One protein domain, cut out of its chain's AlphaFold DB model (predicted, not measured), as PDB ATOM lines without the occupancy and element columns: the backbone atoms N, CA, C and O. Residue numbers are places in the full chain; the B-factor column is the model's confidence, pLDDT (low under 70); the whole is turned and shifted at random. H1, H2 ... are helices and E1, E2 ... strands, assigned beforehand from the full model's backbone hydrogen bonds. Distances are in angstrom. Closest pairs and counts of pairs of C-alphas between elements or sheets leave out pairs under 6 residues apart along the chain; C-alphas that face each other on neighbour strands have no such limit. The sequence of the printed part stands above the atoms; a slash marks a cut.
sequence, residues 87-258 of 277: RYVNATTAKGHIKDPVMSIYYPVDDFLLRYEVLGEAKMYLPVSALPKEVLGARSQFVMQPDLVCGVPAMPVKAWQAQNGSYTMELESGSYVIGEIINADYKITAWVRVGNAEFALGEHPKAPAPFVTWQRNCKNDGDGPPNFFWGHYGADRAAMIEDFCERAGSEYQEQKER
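What this domain is: This is residues 87 to 258 of the 277 residues of an uncharacterized protein of Clostridiales bacterium 52_15 (UniProt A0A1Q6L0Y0). Two lobes stand side by side: a small closed barrel of five strands, E1, E2, E3, E6 and E7, and a strongly twisted sheet, E9, E10, E11 and E12, with the long helix H1 over one face. Between them lies the short pair E4 and E8, with E4 packing on E9, and short E5 is paired onto the barrel's E6. The printed part has 172 residues, with twelve named strands in order and then one named helix; the class is mixed, helices and strands. The barrel is mixed and the sheet, in order E9, E10, E11, E12, is antiparallel. The whole is compact, with a radius of gyration of the C-alphas of 16.1 A and spans of 49 by 40 by 28 A.

Where its parts are: Find C-alpha 87 at (21.218, -42.538, 64.392); there E1, residues 87 to 99, begins its 26.7 A. In the barrel's sheet follow E2, residues 106 to 118 and 27.4 A, E3, 121 to 127, E5, 147 to 149, E6, 152 to 161 and 24.1 A, and E7, 167 to 171. Look for E4 at 142 to 144 and E8 at 176 to 178. The second sheet has E9, 186 to 194 and 21.8 A, E10, 197 to 203, E11, 211 to 217, and E12, 229 to 234. H1, residues 237 to 258, runs 31.7 A to C-alpha 258 at (6.768, -25.709, 65.174).

How they stand to each other: Start at the barrel, where E1 bends by 97 degrees at residue 96 and E2 by 88 degrees at residue 110. The meander E1 E2 E3, each strand the antiparallel neighbour of the one before, has N 92 and O 113 at 3.0 A and N 116 and O 123 at 2.9 A. E6 pairs in a staggered way: N 149 and O 152 of E5 and E6 are 3.0 A apart, N 126 and O 155 of E3 and E6 2.9 A, N 158 and O 170 of E6 and E7 2.8 A. Parallel E7 and E1 close the ring, N 97 and O 167 at 2.9 A. Moving outward, antiparallel E4 and E8 have N 143 and O 177 at 2.9 A, and the closest C-alphas of E4 and E9, Met 144 and Ala 190, are 4.3 A apart. In the meander E9 E10 E11 E12, look at N 192 and O 199, 2.9 A, N 200 and O 214, 2.9 A, and N 213 and O 232, 2.9 A. H1 is on this sheet, making two layers, a helix on one face of a sheet, at a height of 8.2 A, over E10 and E11 and along the strands, at 1 degree to E10 on the local plane. Its closest C-alpha pair with E6 is Gly 249 and Val 152, 5.9 A. Every O i to N i+4 pair in H1 is within hydrogen-bond range.

The domain as a whole: The farthest C-alphas, Asn 164 and Gly 222, are 52.3 A apart. The printed part has no cut; the links E3 to E4 and E11 to E12 are long. Mean pLDDT of the printed part is 94.9, and residue 224 is under 70.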
ATOM      1  N   ARG A  87      19.917 -42.925  63.836       98.00
ATOM      2  CA  ARG A  87      21.218 -42.538  64.392       98.00
ATOM      3  C   ARG A  87      22.259 -42.537  63.288       98.00
ATOM      4  O   ARG A  87      22.553 -43.586  62.727       98.00
ATOM      5  N   TYR A  88      22.849 -41.382  62.995       97.38
ATOM      6  CA  TYR A  88      24.000 -41.327  62.096       97.38
ATOM      7  C   TYR A  88      25.151 -42.172  62.658       97.38
ATOM      8  O   TYR A  88      25.489 -42.072  63.842       97.38
ATOM      9  N   VAL A  89      25.737 -43.014  61.808       97.56
ATOM     10  CA  VAL A  89      26.857 -43.890  62.168       97.56
ATOM     11  C   VAL A  89      28.150 -43.334  61.589       97.56
ATOM     12  O   VAL A  89      29.053 -42.979  62.341       97.56
ATOM     13  N   ASN A  90      28.251 -43.272  60.260       96.94
ATOM     14  CA  ASN A  90      29.401 -42.728  59.543       96.94
ATOM     15  C   ASN A  90      29.058 -42.432  58.074       96.94
ATOM     16  O   ASN A  90      27.959 -42.718  57.598       96.94
ATOM     17  N   ALA A  91      30.034 -41.877  57.363       96.81
ATOM     18  CA  ALA A  91      30.042 -41.743  55.918       96.81
ATOM     19  C   ALA A  91      31.370 -42.299  55.405       96.81
ATOM     20  O   ALA A  91      32.427 -42.029  55.985       96.81
ATOM     21  N   THR A  92      31.312 -43.071  54.327       95.06
ATOM     22  CA  THR A  92      32.494 -43.680  53.712       95.06
ATOM     23  C   THR A  92      32.539 -43.288  52.250       95.06
ATOM     24  O   THR A  92      31.523 -43.379  51.565       95.06
ATOM     25  N   THR A  93      33.704 -42.883  51.748       95.31
ATOM     26  CA  THR A  93      33.896 -42.694  50.307       95.31
ATOM     27  C   THR A  93      33.623 -44.010  49.586       95.31
ATOM     28  O   THR A  93      34.224 -45.043  49.890       95.31
ATOM     29  N   ALA A  94      32.700 -43.974  48.640       93.56
ATOM     30  CA  ALA A  94      32.212 -45.123  47.918       93.56
ATOM     31  C   ALA A  94      32.366 -44.882  46.420       93.56
ATOM     32  O   ALA A  94      31.550 -44.236  45.764       93.56
ATOM     33  N   LYS A  95      33.444 -45.457  45.890       96.50
ATOM     34  CA  LYS A  95      33.696 -45.536  44.459       96.50
ATOM     35  C   LYS A  95      33.210 -46.874  43.932       96.50
ATOM     36  O   LYS A  95      33.517 -47.916  44.513       96.50
ATOM     37  N   GLY A  96      32.463 -46.859  42.840       96.62
ATOM     38  CA  GLY A  96      31.933 -48.078  42.253       96.62
ATOM     39  C   GLY A  96      30.780 -47.808  41.310       96.62
ATOM     40  O   GLY A  96      30.868 -46.901  40.486       96.62
ATOM     41  N   HIS A  97      29.726 -48.617  41.402       97.38
ATOM     42  CA  HIS A  97      28.596 -48.517  40.490       97.38
ATOM     43  C   HIS A  97      27.256 -48.743  41.182       97.38
ATOM     44  O   HIS A  97      27.140 -49.582  42.075       97.38
ATOM     45  N   ILE A  98      26.229 -48.055  40.691       97.62
ATOM     46  CA  ILE A  98      24.828 -48.342  40.981       97.62
ATOM     47  C   ILE A  98      24.201 -49.079  39.800       97.62
ATOM     48  O   ILE A  98      24.396 -48.709  38.642       97.62
ATOM     49  N   LYS A  99      23.480 -50.156  40.089       97.38
ATOM     50  CA  LYS A  99      22.776 -50.956  39.088       97.38
ATOM     51  C   LYS A  99      21.491 -50.255  38.652       97.38
ATOM     52  O   LYS A  99      20.756 -49.733  39.493       97.38
ATOM     53  N   ASP A 100      21.206 -50.285  37.354       96.00
ATOM     54  CA  ASP A 100      19.904 -49.887  36.830       96.00
ATOM     55  C   ASP A 100      18.806 -50.802  37.414       96.00
ATOM     56  O   ASP A 100      18.958 -52.027  37.410       96.00
ATOM     57  N   PRO A 101      17.697 -50.248  37.929       92.62
ATOM     58  CA  PRO A 101      16.644 -51.055  38.535       92.62
ATOM     59  C   PRO A 101      15.967 -52.086  37.621       92.62
ATOM     60  O   PRO A 101      15.368 -53.034  38.127       92.62
ATOM     61  N   VAL A 102      16.019 -51.904  36.299       91.75
ATOM     62  CA  VAL A 102      15.312 -52.750  35.320       91.75
ATOM     63  C   VAL A 102      16.279 -53.397  34.334       91.75
ATOM     64  O   VAL A 102      16.110 -54.559  33.970       91.75
ATOM     65  N   MET A 103      17.290 -52.662  33.883       91.31
ATOM     66  CA  MET A 103      18.264 -53.133  32.905       91.31
ATOM     67  C   MET A 103      19.478 -53.772  33.585       91.31
ATOM     68  O   MET A 103      19.866 -53.424  34.695       91.31
ATOM     69  N   SER A 104      20.171 -54.664  32.878       93.19
ATOM     70  CA  SER A 104      21.461 -55.218  33.323       93.19
ATOM     71  C   SER A 104      22.625 -54.246  33.064       93.19
ATOM     72  O   SER A 104      23.642 -54.631  32.489       93.19
ATOM     73  N   ILE A 105      22.457 -52.974  33.436       95.50
ATOM     74  CA  ILE A 105      23.422 -51.883  33.227       95.50
ATOM     75  C   ILE A 105      23.862 -51.337  34.589       95.50
ATOM     76  O   ILE A 105      23.106 -51.366  35.556       95.50
ATOM     77  N   TYR A 106      25.099 -50.852  34.662       96.94
ATOM     78  CA  TYR A 106      25.692 -50.271  35.861       96.94
ATOM     79  C   TYR A 106      26.234 -48.881  35.540       96.94
ATOM     80  O   TYR A 106      26.918 -48.697  34.531       96.94
ATOM     81  N   TYR A 107      25.950 -47.915  36.406       97.25
ATOM     82  CA  TYR A 107      26.372 -46.525  36.263       97.25
ATOM     83  C   TYR A 107      27.398 -46.169  37.337       97.25
ATOM     84  O   TYR A 107      27.221 -46.580  38.483       97.25
ATOM     85  N   PRO A 108      28.466 -45.429  37.001       97.25
ATOM     86  CA  PRO A 108      29.508 -45.097  37.961       97.25
ATOM     87  C   PRO A 108      28.985 -44.176  39.070       97.25
ATOM     88  O   PRO A 108      28.193 -43.270  38.815       97.25
ATOM     89  N   VAL A 109      29.480 -44.399  40.285       96.56
ATOM     90  CA  VAL A 109      29.273 -43.559  41.473       96.56
ATOM     91  C   VAL A 109      30.639 -43.305  42.111       96.56
ATOM     92  O   VAL A 109      31.436 -44.235  42.262       96.56
ATOM     93  N   ASP A 110      30.919 -42.050  42.455       95.62
ATOM     94  CA  ASP A 110      32.140 -41.622  43.149       95.62
ATOM     95  C   ASP A 110      31.764 -40.510  44.139       95.62
ATOM     96  O   ASP A 110      31.886 -39.324  43.847       95.62
ATOM     97  N   ASP A 111      31.173 -40.912  45.268       95.38
ATOM     98  CA  ASP A 111      30.657 -40.011  46.308       95.38
ATOM     99  C   ASP A 111      30.650 -40.736  47.671       95.38
ATOM    100  O   ASP A 111      31.274 -41.786  47.834       95.38
ATOM    101  N   PHE A 112      29.965 -40.205  48.677       95.00
ATOM    102  CA  PHE A 112      29.808 -40.813  49.988       95.00
ATOM    103  C   PHE A 112      28.640 -41.797  50.039       95.00
ATOM    104  O   PHE A 112      27.535 -41.533  49.568       95.00
ATOM    105  N   LEU A 113      28.869 -42.913  50.724       96.88
ATOM    106  CA  LEU A 113      27.831 -43.802  51.216       96.88
ATOM    107  C   LEU A 113      27.584 -43.485  52.691       96.88
ATOM    108  O   LEU A 113      28.454 -43.700  53.540       96.88
ATOM    109  N   LEU A 114      26.404 -42.948  52.980       97.94
ATOM    110  CA  LEU A 114      25.978 -42.572  54.323       97.94
ATOM    111  C   LEU A 114      25.424 -43.797  55.046       97.94
ATOM    112  O   LEU A 114      24.668 -44.573  54.462       97.94
ATOM    113  N   ARG A 115      25.752 -43.962  56.327       98.06
ATOM    114  CA  ARG A 115      25.239 -45.051  57.162       98.06
ATOM    115  C   ARG A 115      24.470 -44.500  58.351       98.06
ATOM    116  O   ARG A 115      24.994 -43.706  59.132       98.06
ATOM    117  N   TYR A 116      23.260 -45.013  58.520       98.38
ATOM    118  CA  TYR A 116      22.398 -44.744  59.662       98.38
ATOM    119  C   TYR A 116      21.984 -46.054  60.323       98.38
ATOM    120  O   TYR A 116      21.883 -47.084  59.662       98.38
ATOM    121  N   GLU A 117      21.724 -46.017  61.619       98.19
ATOM    122  CA  GLU A 117      21.014 -47.078  62.322       98.19
ATOM    123  C   GLU A 117      19.527 -46.721  62.370       98.19
ATOM    124  O   GLU A 117      19.154 -45.659  62.877       98.19
ATOM    125  N   VAL A 118      18.690 -47.598  61.822       96.88
ATOM    126  CA  VAL A 118      17.229 -47.475  61.785       96.88
ATOM    127  C   VAL A 118      16.659 -48.833  62.161       96.88
ATOM    128  O   VAL A 118      17.116 -49.842  61.637       96.88
ATOM    129  N   LEU A 119      15.692 -48.882  63.081       94.31
ATOM    130  CA  LEU A 119      15.150 -50.149  63.608       94.31
ATOM    131  C   LEU A 119      16.221 -51.080  64.223       94.31
ATOM    132  O   LEU A 119      16.044 -52.292  64.259       94.31
ATOM    133  N   GLY A 120      17.334 -50.526  64.712       93.88
ATOM    134  CA  GLY A 120      18.468 -51.310  65.221       93.88
ATOM    135  C   GLY A 120      19.325 -51.964  64.128       93.88
ATOM    136  O   GLY A 120      20.283 -52.665  64.446       93.88
ATOM    137  N   GLU A 121      19.026 -51.715  62.850       94.75
ATOM    138  CA  GLU A 121      19.785 -52.218  61.708       94.75
ATOM    139  C   GLU A 121      20.549 -51.093  61.004       94.75
ATOM    140  O   GLU A 121      20.095 -49.949  60.909       94.75
ATOM    141  N   ALA A 122      21.733 -51.411  60.477       95.94
ATOM    142  CA  ALA A 122      22.503 -50.461  59.686       95.94
ATOM    143  C   ALA A 122      21.927 -50.353  58.265       95.94
ATOM    144  O   ALA A 122      22.061 -51.279  57.466       95.94
ATOM    145  N   LYS A 123      21.365 -49.192  57.934       97.38
ATOM    146  CA  LYS A 123      20.911 -48.821  56.591       97.38
ATOM    147  C   LYS A 123      21.909 -47.898  55.905       97.38
ATOM    148  O   LYS A 123      22.565 -47.077  56.553       97.38
ATOM    149  N   MET A 124      22.022 -48.040  54.589       97.94
ATOM    150  CA  MET A 124      22.931 -47.254  53.762       97.94
ATOM    151  C   MET A 124      22.149 -46.367  52.804       97.94
ATOM    152  O   MET A 124      21.109 -46.767  52.283       97.94
ATOM    153  N   TYR A 125      22.664 -45.164  52.579       98.38
ATOM    154  CA  TYR A 125      22.030 -44.166  51.739       98.38
ATOM    155  C   TYR A 125      23.048 -43.484  50.833       98.38
ATOM    156  O   TYR A 125      24.165 -43.183  51.258       98.38
ATOM    157  N   LEU A 126      22.638 -43.196  49.602       98.12
ATOM    158  CA  LEU A 126      23.346 -42.285  48.711       98.12
ATOM    159  C   LEU A 126      22.730 -40.885  48.789       98.12
ATOM    160  O   LEU A 126      21.501 -40.767  48.755       98.12
ATOM    161  N   PRO A 127      23.540 -39.816  48.827       97.31
ATOM    162  CA  PRO A 127      23.052 -38.474  48.540       97.31
ATOM    163  C   PRO A 127      22.323 -38.439  47.190       97.31
ATOM    164  O   PRO A 127      22.737 -39.098  46.237       97.31
ATOM    165  N   VAL A 128      21.259 -37.641  47.069       97.62
ATOM    166  CA  VAL A 128      20.541 -37.485  45.786       97.62
ATOM    167  C   VAL A 128      21.478 -36.953  44.689       97.62
ATOM    168  O   VAL A 128      21.388 -37.378  43.539       97.62
ATOM    169  N   SER A 129      22.433 -36.090  45.053       95.56
ATOM    170  CA  SER A 129      23.479 -35.567  44.163       95.56
ATOM    171  C   SER A 129      24.411 -36.641  43.603       95.56
ATOM    172  O   SER A 129      24.903 -36.477  42.486       95.56
ATOM    173  N   ALA A 130      24.603 -37.745  44.330       96.12
ATOM    174  CA  ALA A 130      25.449 -38.861  43.916       96.12
ATOM    175  C   ALA A 130      24.788 -39.737  42.839       96.12
ATOM    176  O   ALA A 130      25.452 -40.582  42.235       96.12
ATOM    177  N   LEU A 131      23.480 -39.570  42.592       96.56
ATOM    178  CA  LEU A 131      22.786 -40.354  41.579       96.56
ATOM    179  C   LEU A 131      23.198 -39.924  40.161       96.56
ATOM    180  O   LEU A 131      23.054 -38.745  39.795       96.56
ATOM    181  N   PRO A 132      23.615 -40.886  39.315       96.38
ATOM    182  CA  PRO A 132      23.947 -40.614  37.928       96.38
ATOM    183  C   PRO A 132      22.724 -40.090  37.171       96.38
ATOM    184  O   PRO A 132      21.579 -40.458  37.451       96.38
ATOM    185  N   LYS A 133      22.954 -39.220  36.185       95.69
ATOM    186  CA  LYS A 133      21.891 -38.585  35.380       95.69
ATOM    187  C   LYS A 133      21.053 -39.595  34.587       95.69
ATOM    188  O   LYS A 133      19.927 -39.299  34.211       95.69
ATOM    189  N   GLU A 134      21.599 -40.779  34.330       96.12
ATOM    190  CA  GLU A 134      20.909 -41.894  33.687       96.12
ATOM    191  C   GLU A 134      19.795 -42.471  34.582       96.12
ATOM    192  O   GLU A 134      18.799 -42.987  34.077       96.12
ATOM    193  N   VAL A 135      19.921 -42.313  35.906       95.62
ATOM    194  CA  VAL A 135      18.932 -42.733  36.911       95.62
ATOM    195  C   VAL A 135      18.078 -41.550  37.385       95.62
ATOM    196  O   VAL A 135      16.866 -41.677  37.508       95.62
ATOM    197  N   LEU A 136      18.691 -40.383  37.609       96.88
ATOM    198  CA  LEU A 136      18.038 -39.151  38.073       96.88
ATOM    199  C   LEU A 136      18.054 -38.084  36.969       96.88
ATOM    200  O   LEU A 136      18.702 -37.042  37.097       96.88
ATOM    201  N   GLY A 137      17.400 -38.355  35.847       95.75
ATOM    202  CA  GLY A 137      17.326 -37.402  34.742       95.75
ATOM    203  C   GLY A 137      16.147 -37.663  33.819       95.75
ATOM    204  O   GLY A 137      15.554 -38.740  33.843       95.75
ATOM    205  N   ALA A 138      15.810 -36.692  32.971       95.50
ATOM    206  CA  ALA A 138      14.610 -36.734  32.125       95.50
ATOM    207  C   ALA A 138      14.569 -37.926  31.149       95.50
ATOM    208  O   ALA A 138      13.498 -38.338  30.705       95.50
ATOM    209  N   ARG A 139      15.723 -38.508  30.804       93.94
ATOM    210  CA  ARG A 139      15.792 -39.708  29.949       93.94
ATOM    211  C   ARG A 139      15.546 -41.012  30.707       93.94
ATOM    212  O   ARG A 139      15.328 -42.035  30.069       93.94
ATOM    213  N   SER A 140      15.595 -40.981  32.035       94.50
ATOM    214  CA  SER A 140      15.359 -42.146  32.877       94.50
ATOM    215  C   SER A 140      13.875 -42.476  32.951       94.50
ATOM    216  O   SER A 140      13.062 -41.569  33.049       94.50
ATOM    217  N   GLN A 141      13.487 -43.747  32.960       94.88
ATOM    218  CA  GLN A 141      12.081 -44.145  33.150       94.88
ATOM    219  C   GLN A 141      11.627 -44.104  34.618       94.88
ATOM    220  O   GLN A 141      10.524 -44.549  34.933       94.88
ATOM    221  N   PHE A 142      12.500 -43.657  35.518       95.88
ATOM    222  CA  PHE A 142      12.266 -43.709  36.946       95.88
ATOM    223  C   PHE A 142      11.964 -42.329  37.517       95.88
ATOM    224  O   PHE A 142      12.549 -41.327  37.106       95.88
ATOM    225  N   VAL A 143      11.112 -42.309  38.539       96.88
ATOM    226  CA  VAL A 143      10.998 -41.174  39.451       96.88
ATOM    227  C   VAL A 143      11.459 -41.613  40.831       96.88
ATOM    228  O   VAL A 143      10.871 -42.514  41.435       96.88
ATOM    229  N   MET A 144      12.543 -41.006  41.304       98.00
ATOM    230  CA  MET A 144      13.181 -41.345  42.571       98.00
ATOM    231  C   MET A 144      12.332 -40.894  43.763       98.00
ATOM    232  O   MET A 144      11.725 -39.821  43.759       98.00
ATOM    233  N   GLN A 145      12.318 -41.713  44.809       97.12
ATOM    234  CA  GLN A 145      11.645 -41.453  46.076       97.12
ATOM    235  C   GLN A 145      12.673 -41.581  47.215       97.12
ATOM    236  O   GLN A 145      12.721 -42.623  47.873       97.12
ATOM    237  N   PRO A 146      13.537 -40.570  47.428       98.00
ATOM    238  CA  PRO A 146      14.423 -40.538  48.586       98.00
ATOM    239  C   PRO A 146      13.639 -40.592  49.900       98.00
ATOM    240  O   PRO A 146      12.523 -40.076  50.010       98.00
ATOM    241  N   ASP A 147      14.276 -41.173  50.909       97.88
ATOM    242  CA  ASP A 147      13.860 -41.032  52.296       97.88
ATOM    243  C   ASP A 147      14.327 -39.682  52.837       97.88
ATOM    244  O   ASP A 147      15.383 -39.179  52.455       97.88
ATOM    245  N   LEU A 148      13.558 -39.102  53.758       97.12
ATOM    246  CA  LEU A 148      13.956 -37.907  54.495       97.12
ATOM    247  C   LEU A 148      14.614 -38.330  55.816       97.12
ATOM    248  O   LEU A 148      14.001 -38.244  56.877       97.12
ATOM    249  N   VAL A 149      15.841 -38.848  55.762       97.12
ATOM    250  CA  VAL A 149      16.549 -39.343  56.954       97.12
ATOM    251  C   VAL A 149      17.139 -38.175  57.742       97.12
ATOM    252  O   VAL A 149      17.957 -37.419  57.228       97.12
ATOM    253  N   CYS A 150      16.691 -37.980  58.985       96.06
ATOM    254  CA  CYS A 150      17.083 -36.838  59.819       96.06
ATOM    255  C   CYS A 150      16.945 -35.460  59.130       96.06
ATOM    256  O   CYS A 150      17.709 -34.543  59.433       96.06
ATOM    257  N   GLY A 151      15.985 -35.306  58.211       95.75
ATOM    258  CA  GLY A 151      15.797 -34.075  57.433       95.75
ATOM    259  C   GLY A 151      16.600 -33.986  56.134       95.75
ATOM    260  O   GLY A 151      16.473 -32.995  55.421       95.75
ATOM    261  N   VAL A 152      17.398 -35.001  55.802       96.31
ATOM    262  CA  VAL A 152      18.211 -35.044  54.583       96.31
ATOM    263  C   VAL A 152      17.562 -35.990  53.571       96.31
ATOM    264  O   VAL A 152      17.433 -37.181  53.863       96.31
ATOM    265  N   PRO A 153      17.169 -35.511  52.375       98.12
ATOM    266  CA  PRO A 153      16.766 -36.391  51.286       98.12
ATOM    267  C   PRO A 153      17.937 -37.277  50.847       98.12
ATOM    268  O   PRO A 153      18.963 -36.778  50.379       98.12
ATOM    269  N   ALA A 154      17.794 -38.592  50.982       97.94
ATOM    270  CA  ALA A 154      18.814 -39.552  50.578       97.94
ATOM    271  C   ALA A 154      18.184 -40.846  50.047       97.94
ATOM    272  O   ALA A 154      17.136 -41.294  50.513       97.94
ATOM    273  N   MET A 155      18.823 -41.459  49.055       98.12
ATOM    274  CA  MET A 155      18.337 -42.681  48.425       98.12
ATOM    275  C   MET A 155      18.742 -43.906  49.237       98.12
ATOM    276  O   MET A 155      19.944 -44.151  49.354       98.12
ATOM    277  N   PRO A 156      17.794 -44.702  49.752       97.94
ATOM    278  CA  PRO A 156      18.124 -45.951  50.424       97.94
ATOM    279  C   PRO A 156      18.695 -46.954  49.414       97.94
ATOM    280  O   PRO A 156      18.109 -47.203  48.354       97.94
ATOM    281  N   VAL A 157      19.847 -47.535  49.743       98.00
ATOM    282  CA  VAL A 157      20.545 -48.500  48.890       98.00
ATOM    283  C   VAL A 157      21.001 -49.723  49.671       98.00
ATOM    284  O   VAL A 157      21.443 -49.642  50.818       98.00
ATOM    285  N   LYS A 158      21.002 -50.867  48.992       97.12
ATOM    286  CA  LYS A 158      21.855 -51.995  49.362       97.12
ATOM    287  C   LYS A 158      23.205 -51.804  48.699       97.12
ATOM    288  O   LYS A 158      23.268 -51.465  47.523       97.12
ATOM    289  N   ALA A 159      24.278 -52.024  49.446       96.50
ATOM    290  CA  ALA A 159      25.628 -51.877  48.933       96.50
ATOM    291  C   ALA A 159      26.502 -53.046  49.382       96.50
ATOM    292  O   ALA A 159      26.467 -53.458  50.542       96.50
ATOM    293  N   TRP A 160      27.312 -53.547  48.458       95.31
ATOM    294  CA  TRP A 160      28.277 -54.612  48.698       95.31
ATOM    295  C   TRP A 160      29.650 -54.128  48.270       95.31
ATOM    296  O   TRP A 160      29.811 -53.617  47.162       95.31
ATOM    297  N   GLN A 161      30.638 -54.290  49.145       95.81
ATOM    298  CA  GLN A 161      32.018 -53.971  48.817       95.81
ATOM    299  C   GLN A 161      32.694 -55.203  48.207       95.81
ATOM    300  O   GLN A 161      32.707 -56.281  48.800       95.81
ATOM    301  N   ALA A 162      33.251 -55.041  47.014       93.50
ATOM    302  CA  ALA A 162      34.079 -56.042  46.363       93.50
ATOM    303  C   ALA A 162      35.480 -56.091  46.994       93.50
ATOM    304  O   ALA A 162      35.921 -55.161  47.667       93.50
ATOM    305  N   GLN A 163      36.224 -57.167  46.724       93.50
ATOM    306  CA  GLN A 163      37.580 -57.367  47.262       93.50
ATOM    307  C   GLN A 163      38.564 -56.249  46.884       93.50
ATOM    308  O   GLN A 163      39.503 -55.977  47.622       93.50
ATOM    309  N   ASN A 164      38.342 -55.582  45.749       92.06
ATOM    310  CA  ASN A 164      39.147 -54.447  45.293       92.06
ATOM    311  C   ASN A 164      38.753 -53.106  45.950       92.06
ATOM    312  O   ASN A 164      39.243 -52.061  45.534       92.06
ATOM    313  N   GLY A 165      37.840 -53.120  46.926       92.25
ATOM    314  CA  GLY A 165      37.344 -51.938  47.628       92.25
ATOM    315  C   GLY A 165      36.212 -51.187  46.919       92.25
ATOM    316  O   GLY A 165      35.611 -50.313  47.543       92.25
ATOM    317  N   SER A 166      35.890 -51.534  45.665       95.38
ATOM    318  CA  SER A 166      34.787 -50.934  44.904       95.38
ATOM    319  C   SER A 166      33.431 -51.352  45.464       95.38
ATOM    320  O   SER A 166      33.260 -52.488  45.900       95.38
ATOM    321  N   TYR A 167      32.437 -50.475  45.364       97.38
ATOM    322  CA  TYR A 167      31.060 -50.779  45.749       97.38
ATOM    323  C   TYR A 167      30.195 -51.163  44.545       97.38
ATOM    324  O   TYR A 167      30.280 -50.551  43.482       97.38
ATOM    325  N   THR A 168      29.321 -52.143  44.737       97.31
ATOM    326  CA  THR A 168      28.138 -52.351  43.896       97.31
ATOM    327  C   THR A 168      26.923 -51.966  44.715       97.31
ATOM    328  O   THR A 168      26.790 -52.409  45.854       97.31
ATOM    329  N   MET A 169      26.053 -51.136  44.151       97.75
ATOM    330  CA  MET A 169      24.893 -50.577  44.834       97.75
ATOM    331  C   MET A 169      23.610 -50.895  44.071       97.75
ATOM    332  O   MET A 169      23.588 -50.890  42.841       97.75
ATOM    333  N   GLU A 170      22.531 -51.136  44.803       97.62
ATOM    334  CA  GLU A 170      21.179 -51.312  44.276       97.62
ATOM    335  C   GLU A 170      20.216 -50.431  45.076       97.62
ATOM    336  O   GLU A 170      20.255 -50.429  46.307       97.62
ATOM    337  N   LEU A 171      19.340 -49.695  44.385       97.38
ATOM    338  CA  LEU A 171      18.247 -48.963  45.030       97.38
ATOM    339  C   LEU A 171      17.335 -49.942  45.781       97.38
ATOM    340  O   LEU A 171      16.981 -51.000  45.255       97.38
ATOM    341  N   GLU A 172      16.929 -49.595  47.004       96.06
ATOM    342  CA  GLU A 172      15.951 -50.412  47.725       96.06
ATOM    343  C   GLU A 172      14.604 -50.435  46.987       96.06
ATOM    344  O   GLU A 172      14.183 -49.445  46.381       96.06
ATOM    345  N   SER A 173      13.894 -51.566  47.046       91.00
ATOM    346  CA  SER A 173      12.561 -51.664  46.441       91.00
ATOM    347  C   SER A 173      11.616 -50.613  47.033       91.00
ATOM    348  O   SER A 173      11.647 -50.339  48.233       91.00
ATOM    349  N   GLY A 174      10.792 -50.004  46.180       92.88
ATOM    350  CA  GLY A 174       9.883 -48.925  46.571       92.88
ATOM    351  C   GLY A 174      10.550 -47.563  46.785       92.88
ATOM    352  O   GLY A 174       9.863 -46.631  47.182       92.88
ATOM    353  N   SER A 175      11.861 -47.417  46.537       96.50
ATOM    354  CA  SER A 175      12.555 -46.112  46.527       96.50
ATOM    355  C   SER A 175      12.537 -45.409  45.170       96.50
ATOM    356  O   SER A 175      13.136 -44.354  44.994       96.50
ATOM    357  N   TYR A 176      11.828 -45.964  44.196       95.81
ATOM    358  CA  TYR A 176      11.591 -45.369  42.890       95.81
ATOM    359  C   TYR A 176      10.267 -45.902  42.340       95.81
ATOM    360  O   TYR A 176       9.805 -46.980  42.724       95.81
ATOM    361  N   VAL A 177       9.671 -45.167  41.406       93.94
ATOM    362  CA  VAL A 177       8.552 -45.656  40.593       93.94
ATOM    363  C   VAL A 177       8.944 -45.679  39.126       93.94
ATOM    364  O   VAL A 177       9.719 -44.837  38.680       93.94
ATOM    365  N   ILE A 178       8.403 -46.637  38.378       93.69
ATOM    366  CA  ILE A 178       8.548 -46.699  36.922       93.69
ATOM    367  C   ILE A 178       7.400 -45.909  36.300       93.69
ATOM    368  O   ILE A 178       6.235 -46.149  36.617       93.69
ATOM    369  N   GLY A 179       7.735 -44.981  35.414       92.94
ATOM    370  CA  GLY A 179       6.780 -44.153  34.699       92.94
ATOM    371  C   GLY A 179       7.264 -42.720  34.542       92.94
ATOM    372  O   GLY A 179       8.317 -42.323  35.040       92.94
ATOM    373  N   GLU A 180       6.461 -41.930  33.841       92.00
ATOM    374  CA  GLU A 180       6.734 -40.519  33.613       92.00
ATOM    375  C   GLU A 180       5.644 -39.677  34.256       92.00
ATOM    376  O   GLU A 180       4.453 -39.955  34.112       92.00
ATOM    377  N   ILE A 181       6.063 -38.637  34.969       92.81
ATOM    378  CA  ILE A 181       5.161 -37.646  35.542       92.81
ATOM    379  C   ILE A 181       5.612 -36.300  35.009       92.81
ATOM    380  O   ILE A 181       6.772 -35.924  35.167       92.81
ATOM    381  N   ILE A 182       4.697 -35.604  34.342       93.81
ATOM    382  CA  ILE A 182       4.965 -34.328  33.687       93.81
ATOM    383  C   ILE A 182       4.273 -33.218  34.469       93.81
ATOM    384  O   ILE A 182       3.091 -33.323  34.791       93.81
ATOM    385  N   ASN A 183       5.011 -32.148  34.744       94.25
ATOM    386  CA  ASN A 183       4.487 -30.913  35.305       94.25
ATOM    387  C   ASN A 183       5.062 -29.726  34.526       94.25
ATOM    388  O   ASN A 183       6.278 -29.577  34.452       94.25
ATOM    389  N   ALA A 184       4.198 -28.892  33.941       93.25
ATOM    390  CA  ALA A 184       4.597 -27.740  33.122       93.25
ATOM    391  C   ALA A 184       5.621 -28.071  32.007       93.25
ATOM    392  O   ALA A 184       6.556 -27.310  31.800       93.25
ATOM    393  N   ASP A 185       5.466 -29.214  31.323       95.06
ATOM    394  CA  ASP A 185       6.378 -29.756  30.288       95.06
ATOM    395  C   ASP A 185       7.750 -30.250  30.786       95.06
ATOM    396  O   ASP A 185       8.570 -30.746  30.012       95.06
ATOM    397  N   TYR A 186       7.990 -30.196  32.093       97.06
ATOM    398  CA  TYR A 186       9.156 -30.786  32.741       97.06
ATOM    399  C   TYR A 186       8.807 -32.170  33.276       97.06
ATOM    400  O   TYR A 186       7.749 -32.379  33.875       97.06
ATOM    401  N   LYS A 187       9.721 -33.126  33.110       97.00
ATOM    402  CA  LYS A 187       9.574 -34.452  33.706       97.00
ATOM    403  C   LYS A 187      10.061 -34.427  35.141       97.00
ATOM    404  O   LYS A 187      11.208 -34.057  35.378       97.00
ATOM    405  N   ILE A 188       9.220 -34.850  36.078       97.31
ATOM    406  CA  ILE A 188       9.609 -35.036  37.475       97.31
ATOM    407  C   ILE A 188      10.551 -36.241  37.567       97.31
ATOM    408  O   ILE A 188      10.206 -37.332  37.116       97.31
ATOM    409  N   THR A 189      11.732 -36.042  38.151       98.06
ATOM    410  CA  THR A 189      12.791 -37.055  38.297       98.06
ATOM    411  C   THR A 189      12.973 -37.516  39.742       98.06
ATOM    412  O   THR A 189      13.416 -38.641  39.968       98.06
ATOM    413  N   ALA A 190      12.573 -36.703  40.723       98.00
ATOM    414  CA  ALA A 190      12.496 -37.091  42.129       98.00
ATOM    415  C   ALA A 190      11.405 -36.317  42.873       98.00
ATOM    416  O   ALA A 190      11.054 -35.204  42.480       98.00
ATOM    417  N   TRP A 191      10.931 -36.863  43.991       96.88
ATOM    418  CA  TRP A 191      10.193 -36.100  45.001       96.88
ATOM    419  C   TRP A 191      10.512 -36.562  46.419       96.88
ATOM    420  O   TRP A 191      10.872 -37.714  46.649       96.88
ATOM    421  N   VAL A 192      10.286 -35.686  47.392       97.06
ATOM    422  CA  VAL A 192      10.337 -36.017  48.819       97.06
ATOM    423  C   VAL A 192       9.225 -35.282  49.554       97.06
ATOM    424  O   VAL A 192       8.959 -34.107  49.294       97.06
ATOM    425  N   ARG A 193       8.547 -35.972  50.470       94.94
ATOM    426  CA  ARG A 193       7.451 -35.398  51.253       94.94
ATOM    427  C   ARG A 193       7.931 -35.048  52.658       94.94
ATOM    428  O   ARG A 193       8.480 -35.891  53.356       94.94
ATOM    429  N   VAL A 194       7.639 -33.824  53.081       94.81
ATOM    430  CA  VAL A 194       7.949 -33.271  54.400       94.81
ATOM    431  C   VAL A 194       6.635 -32.843  55.054       94.81
ATOM    432  O   VAL A 194       6.110 -31.755  54.815       94.81
ATOM    433  N   GLY A 195       6.037 -33.730  55.850       90.88
ATOM    434  CA  GLY A 195       4.718 -33.501  56.447       90.88
ATOM    435  C   GLY A 195       3.627 -33.255  55.395       90.88
ATOM    436  O   GLY A 195       3.233 -34.168  54.667       90.88
ATOM    437  N   ASN A 196       3.113 -32.022  55.331       90.88
ATOM    438  CA  ASN A 196       2.110 -31.622  54.331       90.88
ATOM    439  C   ASN A 196       2.715 -31.000  53.070       90.88
ATOM    440  O   ASN A 196       1.970 -30.744  52.132       90.88
ATOM    441  N   ALA A 197       4.017 -30.728  53.046       93.94
ATOM    442  CA  ALA A 197       4.700 -30.252  51.856       93.94
ATOM    443  C   ALA A 197       5.271 -31.438  51.071       93.94
ATOM    444  O   ALA A 197       5.715 -32.423  51.661       93.94
ATOM    445  N   GLU A 198       5.303 -31.342  49.748       95.38
ATOM    446  CA  GLU A 198       6.093 -32.240  48.906       95.38
ATOM    447  C   GLU A 198       6.933 -31.412  47.944       95.38
ATOM    448  O   GLU A 198       6.433 -30.473  47.327       95.38
ATOM    449  N   PHE A 199       8.210 -31.759  47.843       97.56
ATOM    450  CA  PHE A 199       9.171 -31.132  46.951       97.56
ATOM    451  C   PHE A 199       9.439 -32.065  45.784       97.56
ATOM    452  O   PHE A 199       9.481 -33.281  45.975       97.56
ATOM    453  N   ALA A 200       9.629 -31.514  44.592       97.75
ATOM    454  CA  ALA A 200       9.934 -32.281  43.392       97.75
ATOM    455  C   ALA A 200      11.089 -31.655  42.620       97.75
ATOM    456  O   ALA A 200      11.177 -30.434  42.542       97.75
ATOM    457  N   LEU A 201      11.926 -32.497  42.021       98.38
ATOM    458  CA  LEU A 201      12.939 -32.120  41.040       98.38
ATOM    459  C   LEU A 201      12.411 -32.460  39.646       98.38
ATOM    460  O   LEU A 201      11.873 -33.549  39.441       98.38
ATOM    461  N   GLY A 202      12.568 -31.548  38.695       98.00
ATOM    462  CA  GLY A 202      12.159 -31.722  37.311       98.00
ATOM    463  C   GLY A 202      13.257 -31.371  36.320       98.00
ATOM    464  O   GLY A 202      14.121 -30.536  36.591       98.00
ATOM    465  N   GLU A 203      13.199 -31.994  35.146       98.38
ATOM    466  CA  GLU A 203      14.108 -31.716  34.040       98.38
ATOM    467  C   GLU A 203      13.357 -31.639  32.701       98.38
ATOM    468  O   GLU A 203      12.538 -32.499  32.365       98.38
ATOM    469  N   HIS A 204      13.674 -30.615  31.910       97.81
ATOM    470  CA  HIS A 204      13.300 -30.475  30.511       97.81
ATOM    471  C   HIS A 204      14.554 -30.131  29.684       97.81
ATOM    472  O   HIS A 204      14.937 -28.966  29.592       97.81
ATOM    473  N   PRO A 205      15.156 -31.101  28.967       96.06
ATOM    474  CA  PRO A 205      16.451 -30.909  28.295       96.06
ATOM    475  C   PRO A 205      16.509 -29.832  27.200       96.06
ATOM    476  O   PRO A 205      17.591 -29.530  26.707       96.06
ATOM    477  N   LYS A 206      15.358 -29.313  26.752       96.31
ATOM    478  CA  LYS A 206      15.259 -28.311  25.678       96.31
ATOM    479  C   LYS A 206      14.788 -26.942  26.178       96.31
ATOM    480  O   LYS A 206      14.720 -26.014  25.378       96.31
ATOM    481  N   ALA A 207      14.439 -26.816  27.457       97.00
ATOM    482  CA  ALA A 207      14.014 -25.543  28.021       97.00
ATOM    483  C   ALA A 207      15.223 -24.607  28.227       97.00
ATOM    484  O   ALA A 207      16.325 -25.094  28.478       97.00
ATOM    485  N   PRO A 208      15.042 -23.270  28.184       96.50
ATOM    486  CA  PRO A 208      16.111 -22.319  28.506       96.50
ATOM    487  C   PRO A 208      16.700 -22.515  29.911       96.50
ATOM    488  O   PRO A 208      17.895 -22.329  30.111       96.50
ATOM    489  N   ALA A 209      15.860 -22.923  30.866       97.75
ATOM    490  CA  ALA A 209      16.257 -23.392  32.188       97.75
ATOM    491  C   ALA A 209      15.907 -24.885  32.294       97.75
ATOM    492  O   ALA A 209      14.752 -25.203  32.579       97.75
ATOM    493  N   PRO A 210      16.834 -25.817  32.003       98.06
ATOM    494  CA  PRO A 210      16.504 -27.233  31.898       98.06
ATOM    495  C   PRO A 210      16.108 -27.898  33.209       98.06
ATOM    496  O   PRO A 210      15.533 -28.978  33.160       98.06
ATOM    497  N   PHE A 211      16.387 -27.291  34.362       98.62
ATOM    498  CA  PHE A 211      16.126 -27.879  35.671       98.62
ATOM    499  C   PHE A 211      15.173 -27.008  36.478       98.62
ATOM    500  O   PHE A 211      15.175 -25.780  36.361       98.62
ATOM    501  N   VAL A 212      14.360 -27.651  37.307       98.50
ATOM    502  CA  VAL A 212      13.387 -26.972  38.159       98.50
ATOM    503  C   VAL A 212      13.186 -27.736  39.457       98.50
ATOM    504  O   VAL A 212      13.211 -28.964  39.469       98.50
ATOM    505  N   THR A 213      12.939 -27.022  40.544       98.50
ATOM    506  CA  THR A 213      12.417 -27.598  41.783       98.50
ATOM    507  C   THR A 213      11.061 -26.995  42.080       98.50
ATOM    508  O   THR A 213      10.890 -25.783  42.005       98.50
ATOM    509  N   TRP A 214      10.085 -27.807  42.458       98.00
ATOM    510  CA  TRP A 214       8.782 -27.318  42.906       98.00
ATOM    511  C   TRP A 214       8.504 -27.724  44.336       98.00
ATOM    512  O   TRP A 214       9.106 -28.651  44.873       98.00
ATOM    513  N   GLN A 215       7.517 -27.054  44.907       95.94
ATOM    514  CA  GLN A 215       6.855 -27.455  46.130       95.94
ATOM    515  C   GLN A 215       5.368 -27.650  45.837       95.94
ATOM    516  O   GLN A 215       4.836 -27.215  44.818       95.94
ATOM    517  N   ARG A 216       4.677 -28.344  46.725       92.94
ATOM    518  CA  ARG A 216       3.221 -28.346  46.798       92.94
ATOM    519  C   ARG A 216       2.786 -28.554  48.230       92.94
ATOM    520  O   ARG A 216       3.560 -29.039  49.052       92.94
ATOM    521  N   ASN A 217       1.531 -28.226  48.508       90.88
ATOM    522  CA  ASN A 217       0.882 -28.571  49.763       90.88
ATOM    523  C   ASN A 217      -0.125 -29.694  49.513       90.88
ATOM    524  O   ASN A 217      -1.162 -29.464  48.897       90.88
ATOM    525  N   CYS A 218       0.154 -30.883  50.044       87.56
ATOM    526  CA  CYS A 218      -0.662 -32.083  49.876       87.56
ATOM    527  C   CYS A 218      -2.095 -31.927  50.400       87.56
ATOM    528  O   CYS A 218      -2.977 -32.687  50.022       87.56
ATOM    529  N   LYS A 219      -2.362 -30.951  51.280       85.50
ATOM    530  CA  LYS A 219      -3.728 -30.671  51.750       85.50
ATOM    531  C   LYS A 219      -4.613 -30.029  50.686       85.50
ATOM    532  O   LYS A 219      -5.829 -30.046  50.839       85.50
ATOM    533  N   ASN A 220      -4.009 -29.451  49.652       83.69
ATOM    534  CA  ASN A 220      -4.722 -28.704  48.624       83.69
ATOM    535  C   ASN A 220      -5.084 -29.565  47.406       83.69
ATOM    536  O   ASN A 220      -5.769 -29.065  46.521       83.69
ATOM    537  N   ASP A 221      -4.638 -30.825  47.342       78.12
ATOM    538  CA  ASP A 221      -4.834 -31.665  46.153       78.12
ATOM    539  C   ASP A 221      -6.304 -32.091  45.962       78.12
ATOM    540  O   ASP A 221      -6.750 -32.281  44.832       78.12
ATOM    541  N   GLY A 222      -7.081 -32.222  47.047       75.06
ATOM    542  CA  GLY A 222      -8.412 -32.836  46.982       75.06
ATOM    543  C   GLY A 222      -8.339 -34.236  46.354       75.06
ATOM    544  O   GLY A 222      -7.442 -35.005  46.688       75.06
ATOM    545  N   ASP A 223      -9.246 -34.534  45.419       73.88
ATOM    546  CA  ASP A 223      -9.215 -35.756  44.592       73.88
ATOM    547  C   ASP A 223      -8.443 -35.568  43.265       73.88
ATOM    548  O   ASP A 223      -8.446 -36.443  42.397       73.88
ATOM    549  N   GLY A 224      -7.825 -34.399  43.064       67.50
ATOM    550  CA  GLY A 224      -7.091 -34.053  41.850       67.50
ATOM    551  C   GLY A 224      -5.664 -34.616  41.820       67.50
ATOM    552  O   GLY A 224      -5.139 -35.073  42.837       67.50
ATOM    553  N   PRO A 225      -4.995 -34.583  40.652       73.00
ATOM    554  CA  PRO A 225      -3.587 -34.953  40.564       73.00
ATOM    555  C   PRO A 225      -2.705 -34.000  41.398       73.00
ATOM    556  O   PRO A 225      -3.074 -32.836  41.579       73.00
ATOM    557  N   PRO A 226      -1.521 -34.455  41.864       80.94
ATOM    558  CA  PRO A 226      -0.585 -33.618  42.609       80.94
ATOM    559  C   PRO A 226      -0.280 -32.320  41.870       80.94
ATOM    560  O   PRO A 226       0.114 -32.348  40.703       80.94
ATOM    561  N   ASN A 227      -0.431 -31.195  42.565       82.38
ATOM    562  CA  ASN A 227      -0.371 -29.891  41.921       82.38
ATOM    563  C   ASN A 227       0.835 -29.074  42.397       82.38
ATOM    564  O   ASN A 227       0.831 -28.502  43.489       82.38
ATOM    565  N   PHE A 228       1.898 -29.083  41.595       86.31
ATOM    566  CA  PHE A 228       3.183 -28.470  41.924       86.31
ATOM    567  C   PHE A 228       3.230 -26.995  41.519       86.31
ATOM    568  O   PHE A 228       3.207 -26.652  40.338       86.31
ATOM    569  N   PHE A 229       3.352 -26.119  42.518       79.00
ATOM    570  CA  PHE A 229       3.333 -24.664  42.380       79.00
ATOM    571  C   PHE A 229       4.398 -24.064  43.310       79.00
ATOM    572  O   PHE A 229       4.612 -24.585  44.390       79.00
ATOM    573  N   TRP A 230       5.075 -22.979  42.923       87.00
ATOM    574  CA  TRP A 230       6.319 -22.463  43.555       87.00
ATOM    575  C   TRP A 230       7.589 -23.166  43.047       87.00
ATOM    576  O   TRP A 230       8.268 -23.905  43.767       87.00
ATOM    577  N   GLY A 231       7.867 -22.934  41.760       94.88
ATOM    578  CA  GLY A 231       9.032 -23.448  41.050       94.88
ATOM    579  C   GLY A 231      10.254 -22.526  41.138       94.88
ATOM    580  O   GLY A 231      10.108 -21.330  40.890       94.88
ATOM    581  N   HIS A 232      11.444 -23.062  41.416       98.19
ATOM    582  CA  HIS A 232      12.723 -22.401  41.126       98.19
ATOM    583  C   HIS A 232      13.307 -23.038  39.868       98.19
ATOM    584  O   HIS A 232      13.402 -24.258  39.802       98.19
ATOM    585  N   TYR A 233      13.672 -22.235  38.868       98.12
ATOM    586  CA  TYR A 233      14.175 -22.711  37.577       98.12
ATOM    587  C   TYR A 233      15.653 -22.355  37.429       98.12
ATOM    588  O   TYR A 233      16.046 -21.228  37.730       98.12
ATOM    589  N   GLY A 234      16.461 -23.289  36.926       97.69
ATOM    590  CA  GLY A 234      17.906 -23.121  36.810       97.69
ATOM    591  C   GLY A 234      18.523 -23.851  35.620       97.69
ATOM    592  O   GLY A 234      17.928 -24.747  35.016       97.69
ATOM    593  N   ALA A 235      19.739 -23.428  35.271       97.38
ATOM    594  CA  ALA A 235      20.525 -24.018  34.190       97.38
ATOM    595  C   ALA A 235      21.487 -25.119  34.663       97.38
ATOM    596  O   ALA A 235      21.833 -26.002  33.882       97.38
ATOM    597  N   ASP A 236      21.906 -25.074  35.930       97.44
ATOM    598  CA  ASP A 236      22.868 -26.012  36.501       97.44
ATOM    599  C   ASP A 236      22.171 -27.140  37.276       97.44
ATOM    600  O   ASP A 236      21.350 -26.893  38.161       97.44
ATOM    601  N   ARG A 237      22.498 -28.395  36.942       97.19
ATOM    602  CA  ARG A 237      21.876 -29.572  37.565       97.19
ATOM    603  C   ARG A 237      22.238 -29.692  39.042       97.19
ATOM    604  O   ARG A 237      21.381 -30.067  39.835       97.19
ATOM    605  N   ALA A 238      23.502 -29.451  39.392       97.00
ATOM    606  CA  ALA A 238      23.984 -29.650  40.753       97.00
ATOM    607  C   ALA A 238      23.337 -28.630  41.698       97.00
ATOM    608  O   ALA A 238      22.782 -29.033  42.716       97.00
ATOM    609  N   ALA A 239      23.283 -27.361  41.290       98.19
ATOM    610  CA  ALA A 239      22.611 -26.295  42.023       98.19
ATOM    611  C   ALA A 239      21.115 -26.580  42.231       98.19
ATOM    612  O   ALA A 239      20.591 -26.345  43.313       98.19
ATOM    613  N   MET A 240      20.412 -27.135  41.234       98.56
ATOM    614  CA  MET A 240      18.995 -27.477  41.416       98.56
ATOM    615  C   MET A 240      18.771 -28.724  42.285       98.56
ATOM    616  O   MET A 240      17.726 -28.838  42.922       98.56
ATOM    617  N   ILE A 241      19.727 -29.658  42.347       98.38
ATOM    618  CA  ILE A 241      19.680 -30.760  43.324       98.38
ATOM    619  C   ILE A 241      19.951 -30.236  44.739       98.38
ATOM    620  O   ILE A 241      19.297 -30.677  45.682       98.38
ATOM    621  N   GLU A 242      20.882 -29.296  44.892       98.25
ATOM    622  CA  GLU A 242      21.154 -28.626  46.165       98.25
ATOM    623  C   GLU A 242      19.919 -27.860  46.651       98.25
ATOM    624  O   GLU A 242      19.445 -28.141  47.748       98.25
ATOM    625  N   ASP A 243      19.302 -27.031  45.801       98.62
ATOM    626  CA  ASP A 243      18.049 -26.326  46.116       98.62
ATOM    627  C   ASP A 243      16.926 -27.302  46.522       98.62
ATOM    628  O   ASP A 243      16.221 -27.068  47.506       98.62
ATOM    629  N   PHE A 244      16.789 -28.447  45.841       98.62
ATOM    630  CA  PHE A 244      15.835 -29.494  46.229       98.62
ATOM    631  C   PHE A 244      16.089 -30.005  47.658       98.62
ATOM    632  O   PHE A 244      15.152 -30.110  48.457       98.62
ATOM    633  N   CYS A 245      17.346 -30.313  47.982       98.38
ATOM    634  CA  CYS A 245      17.747 -30.797  49.301       98.38
ATOM    635  C   CYS A 245      17.569 -29.725  50.387       98.38
ATOM    636  O   CYS A 245      17.024 -30.021  51.451       98.38
ATOM    637  N   GLU A 246      17.973 -28.485  50.117       98.19
ATOM    638  CA  GLU A 246      17.869 -27.356  51.043       98.19
ATOM    639  C   GLU A 246      16.418 -27.003  51.355       98.19
ATOM    640  O   GLU A 246      16.068 -26.808  52.522       98.19
ATOM    641  N   ARG A 247      15.544 -26.965  50.343       97.94
ATOM    642  CA  ARG A 247      14.115 -26.676  50.532       97.94
ATOM    643  C   ARG A 247      13.436 -27.741  51.389       97.94
ATOM    644  O   ARG A 247      12.689 -27.400  52.308       97.94
ATOM    645  N   ALA A 248      13.731 -29.018  51.138       97.69
ATOM    646  CA  ALA A 248      13.203 -30.116  51.942       97.69
ATOM    647  C   ALA A 248      13.730 -30.084  53.389       97.69
ATOM    648  O   ALA A 248      12.948 -30.222  54.332       97.69
ATOM    649  N   GLY A 249      15.035 -29.858  53.570       97.69
ATOM    650  CA  GLY A 249      15.667 -29.774  54.889       97.69
ATOM    651  C   GLY A 249      15.204 -28.565  55.707       97.69
ATOM    652  O   GLY A 249      14.951 -28.689  56.906       97.69
ATOM    653  N   SER A 250      15.013 -27.416  55.058       97.44
ATOM    654  CA  SER A 250      14.506 -26.197  55.701       97.44
ATOM    655  C   SER A 250      13.076 -26.388  56.200       97.44
ATOM    656  O   SER A 250      12.793 -26.149  57.371       97.44
ATOM    657  N   GLU A 251      12.181 -26.917  55.357       97.44
ATOM    658  CA  GLU A 251      10.804 -27.221  55.768       97.44
ATOM    659  C   GLU A 251      10.766 -28.256  56.902       97.44
ATOM    660  O   GLU A 251       9.952 -28.143  57.823       97.44
ATOM    661  N   TYR A 252      11.659 -29.250  56.876       97.06
ATOM    662  CA  TYR A 252      11.778 -30.229  57.954       97.06
ATOM    663  C   TYR A 252      12.143 -29.554  59.280       97.06
ATOM    664  O   TYR A 252      11.476 -29.779  60.297       97.06
ATOM    665  N   GLN A 253      13.159 -28.691  59.264       96.69
ATOM    666  CA  GLN A 253      13.617 -27.980  60.450       96.69
ATOM    667  C   GLN A 253      12.526 -27.054  61.002       96.69
ATOM    668  O   GLN A 253      12.220 -27.105  62.196       96.69
ATOM    669  N   GLU A 254      11.850 -26.299  60.138       95.56
ATOM    670  CA  GLU A 254      10.723 -25.461  60.545       95.56
ATOM    671  C   GLU A 254       9.576 -26.281  61.157       95.56
ATOM    672  O   GLU A 254       8.995 -25.897  62.177       95.56
ATOM    673  N   GLN A 255       9.211 -27.424  60.564       92.25
ATOM    674  CA  GLN A 255       8.165 -28.285  61.127       92.25
ATOM    675  C   GLN A 255       8.557 -28.843  62.491       92.25
ATOM    676  O   GLN A 255       7.708 -28.906  63.386       92.25
ATOM    677  N   LYS A 256       9.822 -29.226  62.665       91.19
ATOM    678  CA  LYS A 256      10.356 -29.693  63.944       91.19
ATOM    679  C   LYS A 256      10.266 -28.601  65.010       91.19
ATOM    680  O   LYS A 256       9.738 -28.853  66.093       91.19
ATOM    681  N   GLU A 257      10.674 -27.377  64.693       93.06
ATOM    682  CA  GLU A 257      10.573 -26.225  65.598       93.06
ATOM    683  C   GLU A 257       9.117 -25.898  65.957       93.06
ATOM    684  O   GLU A 257       8.779 -25.757  67.137       93.06
ATOM    685  N   ARG A 258       8.216 -25.888  64.963       91.62
ATOM    686  CA  ARG A 258       6.768 -25.709  65.174       91.62
ATOM    687  C   ARG A 258       6.187 -26.771  66.115       91.62
ATOM    688  O   ARG A 258       5.308 -26.453  66.919       91.62
TER     689      ARG A 258